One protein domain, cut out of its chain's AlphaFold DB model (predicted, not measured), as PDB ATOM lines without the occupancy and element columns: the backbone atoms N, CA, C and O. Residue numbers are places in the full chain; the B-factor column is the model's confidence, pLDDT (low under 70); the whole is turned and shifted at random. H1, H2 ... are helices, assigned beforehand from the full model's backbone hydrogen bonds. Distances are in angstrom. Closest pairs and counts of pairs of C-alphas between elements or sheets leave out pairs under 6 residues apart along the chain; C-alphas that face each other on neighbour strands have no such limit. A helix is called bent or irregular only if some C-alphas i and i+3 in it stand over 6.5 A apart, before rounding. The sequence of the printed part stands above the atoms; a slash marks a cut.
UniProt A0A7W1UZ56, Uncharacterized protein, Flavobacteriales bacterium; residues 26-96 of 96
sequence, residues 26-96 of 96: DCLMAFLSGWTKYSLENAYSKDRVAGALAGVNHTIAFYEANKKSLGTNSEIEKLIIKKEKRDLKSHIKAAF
ATOM      1  N   ASP A  26     290.054 208.763 323.031       95.94
ATOM      2  CA  ASP A  26     288.863 208.334 322.286       95.94
ATOM      3  C   ASP A  26     288.865 206.821 322.011       95.94
ATOM      4  O   ASP A  26     287.842 206.150 322.139       95.94
ATOM      5  N   CYS A  27     290.033 206.251 321.704       96.56
ATOM      6  CA  CYS A  27     290.195 204.816 321.474       96.56
ATOM      7  C   CYS A  27     289.998 204.006 322.765       96.56
ATOM      8  O   CYS A  27     289.397 202.926 322.743       96.56
ATOM      9  N   LEU A  28     290.484 204.529 323.895       95.50
ATOM     10  CA  LEU A  28     290.269 203.946 325.215       95.50
ATOM     11  C   LEU A  28     288.788 204.013 325.605       95.50
ATOM     12  O   LEU A  28     288.230 203.029 326.081       95.50
ATOM     13  N   MET A  29     288.114 205.130 325.334       95.56
ATOM     14  CA  MET A  29     286.672 205.250 325.555       95.56
ATOM     15  C   MET A  29     285.875 204.275 324.684       95.56
ATOM     16  O   MET A  29     284.960 203.618 325.188       95.56
ATOM     17  N   ALA A  30     286.256 204.106 323.415       97.00
ATOM     18  CA  ALA A  30     285.679 203.082 322.550       97.00
ATOM     19  C   ALA A  30     285.867 201.679 323.156       97.00
ATOM     20  O   ALA A  30     284.899 200.927 323.270       97.00
ATOM     21  N   PHE A  31     287.063 201.356 323.654       97.06
ATOM     22  CA  PHE A  31     287.347 200.064 324.286       97.06
ATOM     23  C   PHE A  31     286.438 199.796 325.490       97.06
ATOM     24  O   PHE A  31     285.772 198.759 325.561       97.06
ATOM     25  N   LEU A  32     286.371 200.760 326.412       94.69
ATOM     26  CA  LEU A  32     285.546 200.673 327.616       94.69
ATOM     27  C   LEU A  32     284.065 200.516 327.270       94.69
ATOM     28  O   LEU A  32     283.373 199.692 327.872       94.69
ATOM     29  N   SER A  33     283.581 201.266 326.279       94.94
ATOM     30  CA  SER A  33     282.192 201.180 325.826       94.94
ATOM     31  C   SER A  33     281.872 199.824 325.185       94.94
ATOM     32  O   SER A  33     280.826 199.250 325.482       94.94
ATOM     33  N   GLY A  34     282.789 199.261 324.390       96.44
ATOM     34  CA  GLY A  34     282.634 197.946 323.767       96.44
ATOM     35  C   GLY A  34     282.587 196.810 324.787       96.44
ATOM     36  O   GLY A  34     281.701 195.956 324.718       96.44
ATOM     37  N   TRP A  35     283.483 196.827 325.780       95.94
ATOM     38  CA  TRP A  35     283.455 195.852 326.874       95.94
ATOM     39  C   TRP A  35     282.186 196.015 327.718       95.94
ATOM     40  O   TRP A  35     281.494 195.036 327.998       95.94
ATOM     41  N   THR A  36     281.829 197.251 328.080       93.88
ATOM     42  CA  THR A  36     280.608 197.532 328.852       93.88
ATOM     43  C   THR A  36     279.374 197.010 328.124       93.88
ATOM     44  O   THR A  36     278.573 196.300 328.728       93.88
ATOM     45  N   LYS A  37     279.247 197.288 326.821       94.69
ATOM     46  CA  LYS A  37     278.157 196.783 325.983       94.69
ATOM     47  C   LYS A  37     278.077 195.257 326.033       94.69
ATOM     48  O   LYS A  37     277.009 194.727 326.320       94.69
ATOM     49  N   TYR A  38     279.202 194.563 325.840       95.62
ATOM     50  CA  TYR A  38     279.248 193.103 325.956       95.62
ATOM     51  C   TYR A  38     278.759 192.623 327.325       95.62
ATOM     52  O   TYR A  38     277.932 191.719 327.390       95.62
ATOM     53  N   SER A  39     279.227 193.238 328.413       93.56
ATOM     54  CA  SER A  39     278.802 192.863 329.761       93.56
ATOM     55  C   SER A  39     277.284 193.010 329.919       93.56
ATOM     56  O   SER A  39     276.629 192.066 330.348       93.56
ATOM     57  N   LEU A  40     276.705 194.135 329.489       91.69
ATOM     58  CA  LEU A  40     275.260 194.383 329.566       91.69
ATOM     59  C   LEU A  40     274.440 193.392 328.727       91.69
ATOM     60  O   LEU A  40     273.447 192.855 329.210       91.69
ATOM     61  N   GLU A  41     274.868 193.114 327.495       94.19
ATOM     62  CA  GLU A  41     274.169 192.205 326.574       94.19
ATOM     63  C   GLU A  41     274.310 190.724 326.965       94.19
ATOM     64  O   GLU A  41     273.544 189.887 326.494       94.19
ATOM     65  N   ASN A  42     275.258 190.391 327.848       94.44
ATOM     66  CA  ASN A  42     275.560 189.019 328.262       94.44
ATOM     67  C   ASN A  42     275.372 188.831 329.772       94.44
ATOM     68  O   ASN A  42     276.217 188.231 330.435       94.44
ATOM     69  N   ALA A  43     274.275 189.367 330.320       91.25
ATOM     70  CA  ALA A  43     273.872 189.191 331.720       91.25
ATOM     71  C   ALA A  43     274.989 189.514 332.732       91.25
ATOM     72  O   ALA A  43     275.208 188.785 333.699       91.25
ATOM     73  N   TYR A  44     275.708 190.611 332.498       90.25
ATOM     74  CA  TYR A  44     276.844 191.060 333.304       90.25
ATOM     75  C   TYR A  44     277.990 190.045 333.380       90.25
ATOM     76  O   TYR A  44     278.649 189.907 334.415       90.25
ATOM     77  N   SER A  45     278.236 189.339 332.270       90.56
ATOM     78  CA  SER A  45     279.305 188.348 332.146       90.56
ATOM     79  C   SER A  45     280.634 188.863 332.700       90.56
ATOM     80  O   SER A  45     281.058 189.990 332.423       90.56
ATOM     81  N   LYS A  46     281.295 187.996 333.472       89.62
ATOM     82  CA  LYS A  46     282.630 188.209 334.047       89.62
ATOM     83  C   LYS A  46     283.740 187.569 333.205       89.62
ATOM     84  O   LYS A  46     284.885 187.518 333.645       89.62
ATOM     85  N   ASP A  47     283.422 187.074 332.005       93.44
ATOM     86  CA  ASP A  47     284.430 186.555 331.079       93.44
ATOM     87  C   ASP A  47     285.302 187.706 330.561       93.44
ATOM     88  O   ASP A  47     284.941 188.429 329.626       93.44
ATOM     89  N   ARG A  48     286.470 187.862 331.190       93.44
ATOM     90  CA  ARG A  48     287.445 188.902 330.856       93.44
ATOM     91  C   ARG A  48     287.986 188.784 329.434       93.44
ATOM     92  O   ARG A  48     288.227 189.804 328.799       93.44
ATOM     93  N   VAL A  49     288.116 187.569 328.894       95.25
ATOM     94  CA  VAL A  49     288.628 187.357 327.531       95.25
ATOM     95  C   VAL A  49     287.588 187.801 326.512       95.25
ATOM     96  O   VAL A  49     287.919 188.507 325.561       95.25
ATOM     97  N   ALA A  50     286.329 187.406 326.701       95.56
ATOM     98  CA  ALA A  50     285.249 187.795 325.804       95.56
ATOM     99  C   ALA A  50     284.950 189.302 325.882       95.56
ATOM    100  O   ALA A  50     284.796 189.945 324.843       95.56
ATOM    101  N   GLY A  51     284.965 189.879 327.086       96.12
ATOM    102  CA  GLY A  51     284.805 191.317 327.293       96.12
ATOM    103  C   GLY A  51     285.923 192.140 326.653       96.12
ATOM    104  O   GLY A  51     285.643 193.068 325.894       96.12
ATOM    105  N   ALA A  52     287.183 191.751 326.865       96.25
ATOM    106  CA  ALA A  52     288.328 192.376 326.210       96.25
ATOM    107  C   ALA A  52     288.262 192.260 324.687       96.25
ATOM    108  O   ALA A  52     288.502 193.238 323.983       96.25
ATOM    109  N   LEU A  53     287.897 191.088 324.160       96.75
ATOM    110  CA  LEU A  53     287.746 190.880 322.722       96.75
ATOM    111  C   LEU A  53     286.648 191.775 322.134       96.75
ATOM    112  O   LEU A  53     286.832 192.323 321.046       96.75
ATOM    113  N   ALA A  54     285.528 191.943 322.836       97.50
ATOM    114  CA  ALA A  54     284.477 192.872 322.437       97.50
ATOM    115  C   ALA A  54     284.967 194.327 322.464       97.50
ATOM    116  O   ALA A  54     284.760 195.052 321.491       97.50
ATOM    117  N   GLY A  55     285.683 194.722 323.521       96.94
ATOM    118  CA  GLY A  55     286.312 196.036 323.642       96.94
ATOM    119  C   GLY A  55     287.272 196.332 322.490       96.94
ATOM    120  O   GLY A  55     287.092 197.320 321.785       96.94
ATOM    121  N   VAL A  56     288.244 195.448 322.229       97.25
ATOM    122  CA  VAL A  56     289.229 195.638 321.150       97.25
ATOM    123  C   VAL A  56     288.555 195.685 319.779       97.25
ATOM    124  O   VAL A  56     288.884 196.547 318.966       97.25
ATOM    125  N   ASN A  57     287.590 194.802 319.506       97.69
ATOM    126  CA  ASN A  57     286.870 194.831 318.231       97.69
ATOM    127  C   ASN A  57     286.088 196.131 318.035       97.69
ATOM    128  O   ASN A  57     286.056 196.650 316.917       97.69
ATOM    129  N   HIS A  58     285.481 196.654 319.101       98.19
ATOM    130  CA  HIS A  58     284.785 197.931 319.055       98.19
ATOM    131  C   HIS A  58     285.756 199.090 318.807       98.19
ATOM    132  O   HIS A  58     285.488 199.925 317.948       98.19
ATOM    133  N   THR A  59     286.913 199.107 319.477       97.94
ATOM    134  CA  THR A  59     287.965 200.106 319.235       97.94
ATOM    135  C   THR A  59     288.485 200.063 317.807       97.94
ATOM    136  O   THR A  59     288.646 201.119 317.207       97.94
ATOM    137  N   ILE A  60     288.720 198.873 317.244       97.62
ATOM    138  CA  ILE A  60     289.144 198.722 315.845       97.62
ATOM    139  C   ILE A  60     288.106 199.348 314.911       97.62
ATOM    140  O   ILE A  60     288.460 200.190 314.093       97.62
ATOM    141  N   ALA A  61     286.825 199.004 315.080       98.12
ATOM    142  CA  ALA A  61     285.757 199.548 314.245       98.12
ATOM    143  C   ALA A  61     285.629 201.077 314.388       98.12
ATOM    144  O   ALA A  61     285.472 201.788 313.397       98.12
ATOM    145  N   PHE A  62     285.736 201.593 315.618       98.12
ATOM    146  CA  PHE A  62     285.745 203.028 315.892       98.12
ATOM    147  C   PHE A  62     286.938 203.728 315.227       98.12
ATOM    148  O   PHE A  62     286.762 204.765 314.588       98.12
ATOM    149  N   TYR A  63     288.137 203.156 315.337       97.81
ATOM    150  CA  TYR A  63     289.350 203.690 314.727       97.81
ATOM    151  C   TYR A  63     289.254 203.711 313.201       97.81
ATOM    152  O   TYR A  63     289.515 204.744 312.598       97.81
ATOM    153  N   GLU A  64     288.821 202.617 312.572       96.88
ATOM    154  CA  GLU A  64     288.664 202.535 311.114       96.88
ATOM    155  C   GLU A  64     287.668 203.580 310.592       96.88
ATOM    156  O   GLU A  64     287.948 204.262 309.604       96.88
ATOM    157  N   ALA A  65     286.545 203.772 311.294       97.88
ATOM    158  CA  ALA A  65     285.534 204.765 310.937       97.88
ATOM    159  C   ALA A  65     286.014 206.219 311.113       97.88
ATOM    160  O   ALA A  65     285.576 207.103 310.377       97.88
ATOM    161  N   ASN A  66     286.927 206.473 312.058       97.31
ATOM    162  CA  ASN A  66     287.379 207.816 312.438       97.31
ATOM    163  C   ASN A  66     288.869 208.070 312.134       97.31
ATOM    164  O   ASN A  66     289.449 209.050 312.595       97.31
ATOM    165  N   LYS A  67     289.511 207.222 311.321       94.62
ATOM    166  CA  LYS A  67     290.963 207.263 311.061       94.62
ATOM    167  C   LYS A  67     291.448 208.627 310.566       94.62
ATOM    168  O   LYS A  67     292.538 209.071 310.911       94.62
ATOM    169  N   LYS A  68     290.621 209.316 309.773       94.62
ATOM    170  CA  LYS A  68     290.938 210.648 309.236       94.62
ATOM    171  C   LYS A  68     291.089 211.713 310.327       94.62
ATOM    172  O   LYS A  68     291.898 212.613 310.147       94.62
ATOM    173  N   SER A  69     290.325 211.628 311.418       95.06
ATOM    174  CA  SER A  69     290.376 212.592 312.525       95.06
ATOM    175  C   SER A  69     291.330 212.165 313.637       95.06
ATOM    176  O   SER A  69     291.966 213.019 314.242       95.06
ATOM    177  N   LEU A  70     291.449 210.860 313.893       94.19
ATOM    178  CA  LEU A  70     292.318 210.314 314.944       94.19
ATOM    179  C   LEU A  70     293.798 210.264 314.540       94.19
ATOM    180  O   LEU A  70     294.670 210.181 315.401       94.19
ATOM    181  N   GLY A  71     294.087 210.290 313.237       94.00
ATOM    182  CA  GLY A  71     295.425 210.029 312.721       94.00
ATOM    183  C   GLY A  71     295.813 208.552 312.833       94.00
ATOM    184  O   GLY A  71     295.007 207.688 313.179       94.00
ATOM    185  N   THR A  72     297.062 208.245 312.490       94.38
ATOM    186  CA  THR A  72     297.565 206.867 312.508       94.38
ATOM    187  C   THR A  72     297.914 206.436 313.928       94.38
ATOM    188  O   THR A  72     298.732 207.076 314.586       94.38
ATOM    189  N   ASN A  73     297.373 205.298 314.366       95.81
ATOM    190  CA  ASN A  73     297.736 204.668 315.632       95.81
ATOM    191  C   ASN A  73     298.360 203.290 315.375       95.81
ATOM    192  O   ASN A  73     297.654 202.316 315.119       95.81
ATOM    193  N   SER A  74     299.691 203.202 315.451       95.50
ATOM    194  CA  SER A  74     300.445 201.974 315.151       95.50
ATOM    195  C   SER A  74     300.047 200.783 316.027       95.50
ATOM    196  O   SER A  74     300.090 199.646 315.562       95.50
ATOM    197  N   GLU A  75     299.633 201.021 317.271       95.38
ATOM    198  CA  GLU A  75     299.193 199.963 318.178       95.38
ATOM    199  C   GLU A  75     297.845 199.374 317.751       95.38
ATOM    200  O   GLU A  75     297.671 198.154 317.774       95.38
ATOM    201  N   ILE A  76     296.913 200.203 317.270       95.94
ATOM    202  CA  ILE A  76     295.634 199.716 316.732       95.94
ATOM    203  C   ILE A  76     295.840 198.999 315.394       95.94
ATOM    204  O   ILE A  76     295.265 197.931 315.191       95.94
ATOM    205  N   GLU A  77     296.718 199.497 314.521       96.62
ATOM    206  CA  GLU A  77     297.064 198.814 313.262       96.62
ATOM    207  C   GLU A  77     297.628 197.401 313.515       96.62
ATOM    208  O   GLU A  77     297.251 196.437 312.845       96.62
ATOM    209  N   LYS A  78     298.469 197.220 314.547       95.50
ATOM    210  CA  LYS A  78     298.945 195.883 314.961       95.50
ATOM    211  C   LYS A  78     297.797 194.966 315.398       95.50
ATOM    212  O   LYS A  78     297.843 193.761 315.132       95.50
ATOM    213  N   LEU A  79     296.782 195.502 316.078       95.56
ATOM    214  CA  LEU A  79     295.602 194.739 316.499       95.56
ATOM    215  C   LEU A  79     294.708 194.358 315.310       95.56
ATOM    216  O   LEU A  79     294.197 193.237 315.290       95.56
ATOM    217  N   ILE A  80     294.581 195.226 314.300       95.88
ATOM    218  CA  ILE A  80     293.894 194.925 313.030       95.88
ATOM    219  C   ILE A  80     294.569 193.738 312.340       95.88
ATOM    220  O   ILE A  80     293.911 192.739 312.053       95.88
ATOM    221  N   ILE A  81     295.897 193.764 312.202       95.25
ATOM    222  CA  ILE A  81     296.656 192.654 311.603       95.25
ATOM    223  C   ILE A  81     296.431 191.341 312.377       95.25
ATOM    224  O   ILE A  81     296.248 190.278 311.782       95.25
ATOM    225  N   LYS A  82     296.417 191.382 313.718       93.69
ATOM    226  CA  LYS A  82     296.115 190.197 314.549       93.69
ATOM    227  C   LYS A  82     294.682 189.695 314.345       93.69
ATOM    228  O   LYS A  82     294.455 188.484 314.374       93.69
ATOM    229  N   LYS A  83     293.718 190.596 314.141       92.56
ATOM    230  CA  LYS A  83     292.319 190.256 313.840       92.56
ATOM    231  C   LYS A  83     292.205 189.535 312.499       92.56
ATOM    232  O   LYS A  83     291.585 188.476 312.443       92.56
ATOM    233  N   GLU A  84     292.853 190.053 311.459       92.12
ATOM    234  CA  GLU A  84     292.875 189.454 310.117       92.12
ATOM    235  C   GLU A  84     293.509 188.057 310.113       92.12
ATOM    236  O   GLU A  84     292.989 187.136 309.484       92.12
ATOM    237  N   LYS A  85     294.576 187.863 310.898       92.12
ATOM    238  CA  LYS A  85     295.240 186.560 311.082       92.12
ATOM    239  C   LYS A  85     294.464 185.568 311.955       92.12
ATOM    240  O   LYS A  85     294.900 184.435 312.104       92.12
ATOM    241  N   ARG A  86     293.313 185.962 312.521       88.94
ATOM    242  CA  ARG A  86     292.525 185.180 313.499       88.94
ATOM    243  C   ARG A  86     293.267 184.874 314.813       88.94
ATOM    244  O   ARG A  86     292.813 184.040 315.593       88.94
ATOM    245  N   ASP A  87     294.320 185.633 315.112       91.94
ATOM    246  CA  ASP A  87     295.164 185.498 316.309       91.94
ATOM    247  C   ASP A  87     294.782 186.477 317.432       91.94
ATOM    248  O   ASP A  87     295.395 186.508 318.500       91.94
ATOM    249  N   LEU A  88     293.766 187.320 317.223       91.62
ATOM    250  CA  LEU A  88     293.399 188.338 318.209       91.62
ATOM    251  C   LEU A  88     292.908 187.724 319.530       91.62
ATOM    252  O   LEU A  88     293.313 188.158 320.605       91.62
ATOM    253  N   LYS A  89     292.055 186.695 319.466       93.06
ATOM    254  CA  LYS A  89     291.513 186.052 320.673       93.06
ATOM    255  C   LYS A  89     292.600 185.328 321.472       93.06
ATOM    256  O   LYS A  89     292.571 185.381 322.698       93.06
ATOM    257  N   SER A  90     293.546 184.662 320.804       93.75
ATOM    258  CA  SER A  90     294.678 183.998 321.464       93.75
ATOM    259  C   SER A  90     295.630 185.016 322.091       93.75
ATOM    260  O   SER A  90     296.016 184.831 323.241       93.75
ATOM    261  N   HIS A  91     295.921 186.123 321.397       92.12
ATOM    262  CA  HIS A  91     296.689 187.250 321.941       92.12
ATOM    263  C   HIS A  91     296.053 187.813 323.217       92.12
ATOM    264  O   HIS A  91     296.726 187.927 324.234       92.12
ATOM    265  N   ILE A  92     294.749 188.107 323.186       93.19
ATOM    266  CA  ILE A  92     294.018 188.621 324.354       93.19
ATOM    267  C   ILE A  92     294.011 187.597 325.490       93.19
ATOM    268  O   ILE A  92     294.236 187.957 326.637       93.19
ATOM    269  N   LYS A  93     293.793 186.311 325.191       93.81
ATOM    270  CA  LYS A  93     293.805 185.255 326.211       93.81
ATOM    271  C   LYS A  93     295.172 185.110 326.891       93.81
ATOM    272  O   LYS A  93     295.200 184.806 328.072       93.81
ATOM    273  N   ALA A  94     296.269 185.306 326.161       92.94
ATOM    274  CA  ALA A  94     297.630 185.242 326.702       92.94
ATOM    275  C   ALA A  94     298.039 186.501 327.490       92.94
ATOM    276  O   ALA A  94     299.052 186.486 328.180       92.94
ATOM    277  N   ALA A  95     297.276 187.590 327.368       88.88
ATOM    278  CA  ALA A  95     297.511 188.855 328.060       88.88
ATOM    279  C   ALA A  95     296.886 188.914 329.472       88.88
ATOM    280  O   ALA A  95     296.950 189.962 330.118       88.88
ATOM    281  N   PHE A  96     296.278 187.811 329.915       85.12
ATOM    282  CA  PHE A  96     295.524 187.627 331.155       85.12
ATOM    283  C   PHE A  96     296.037 186.421 331.940       85.12
ATOM    284  O   PHE A  96     295.803 186.399 333.173       85.12
TER     285      PHE A  96
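AT A GLANCE: This is residues 26 to 96 of the 96 residues of an uncharacterized protein of Flavobacteriales bacterium (UniProt A0A7W1UZ56). A helical hairpin of two long helices, H1 and H2, makes most of the length, and two short helices, H3 and H4, pack on the other side of H2 from H1. H2 is thus the middle of three levels, with H1 along one side of it and H3 and H4, one after the other, along the opposite side, H3 beside residues 56 to 63 of H2 and H4 beside residues 49 to 53. The printed part has 71 residues with four named helices, H1, H2, H3 and H4 in that order along the chain, and no named strand; the class is all helix. The whole is compact, with a radius of gyration of the C-alphas of 12.1 A, yet elongated in outline, its C-alphas spanning 35 by 22 by 16 A.

IN THESE COORDINATES: The longest helix is H2, residues 48 to 70, with 23 residues and 27.1 A from first to last C-alpha; it begins at C-alpha 48, at (287.445, 188.902, 330.856), and ends at C-alpha 70, at (292.318, 210.314, 314.944). H2 has a kink of 56 degrees near residue 64, and it is irregular: C-alphas 65 and 68 are 8.2 A apart, where about 5 A is found in a regular helix, and its line is a rough one. Before it stands H1, residues 26 to 41, with 16 residues and 22.2 A from first to last C-alpha; its C-alpha 26 is at (288.863, 208.334, 322.286). After H2 comes H3, residues 74 to 84, 15.5 A from first to last C-alpha. The last is H4, residues 88 to 94, 10.0 A from first to last C-alpha, which ends at C-alpha 94, at (297.630, 185.242, 326.702).

HOW THE PARTS SIT: H2 is the hub, touching the three other helices. H1 and H2 touch with 35 pairs of C-alphas within 8 A, and their closest C-alphas, those of Gly 34 and Gly 55, are 4.1 A apart. They form a helical hairpin, running opposite ways at a steep tilt of 40 degrees. H3 touches H2 at residues 56 to 63 of H2 alone; the closest C-alphas, those of Ile 60 and Ile 76, are 6.6 A apart. H2 and H3 run opposite ways at a steep tilt of 60 degrees. H4 touches H2 at residues 49 to 53 of H2 alone, with the C-alphas of Val 49 and Lys 93 the closest at 5.7 A. H2 and H4 run opposite ways at a steep tilt of 48 degrees. With none of these three pairs at a shallow tilt, the helix packing is mostly crossed. H3 and H4 touch only at the corner by their link, and only just, with 3 pairs of C-alphas within 8 A; the closest are those of Lys 82 and Leu 88, 4.9 A apart, and the lines are about perpendicular, at 74 degrees. H1 is apart from H3 and from H4. In the backbones of H1, H3 and H4 every O i to N i+4 pair is within hydrogen-bond range, and in H2 17 of 19 are.

THE WHOLE: The two C-alphas farthest apart are those of Ala 43 and Gly 71, at 35.5 A. The first and last printed C-alphas, those of Asp 26 and Phe 96, are 23.5 A apart, and Phe 96 is the chain's last residue. The printed part has no cut. The links from H2 to H3 and from H3 to H4 are tight, with 3 residues each, the link from H1 to H2 is short, with 6 residues, and no link is long. The mean pLDDT of the printed part is 94.6, and no printed residue is under 70 in this model.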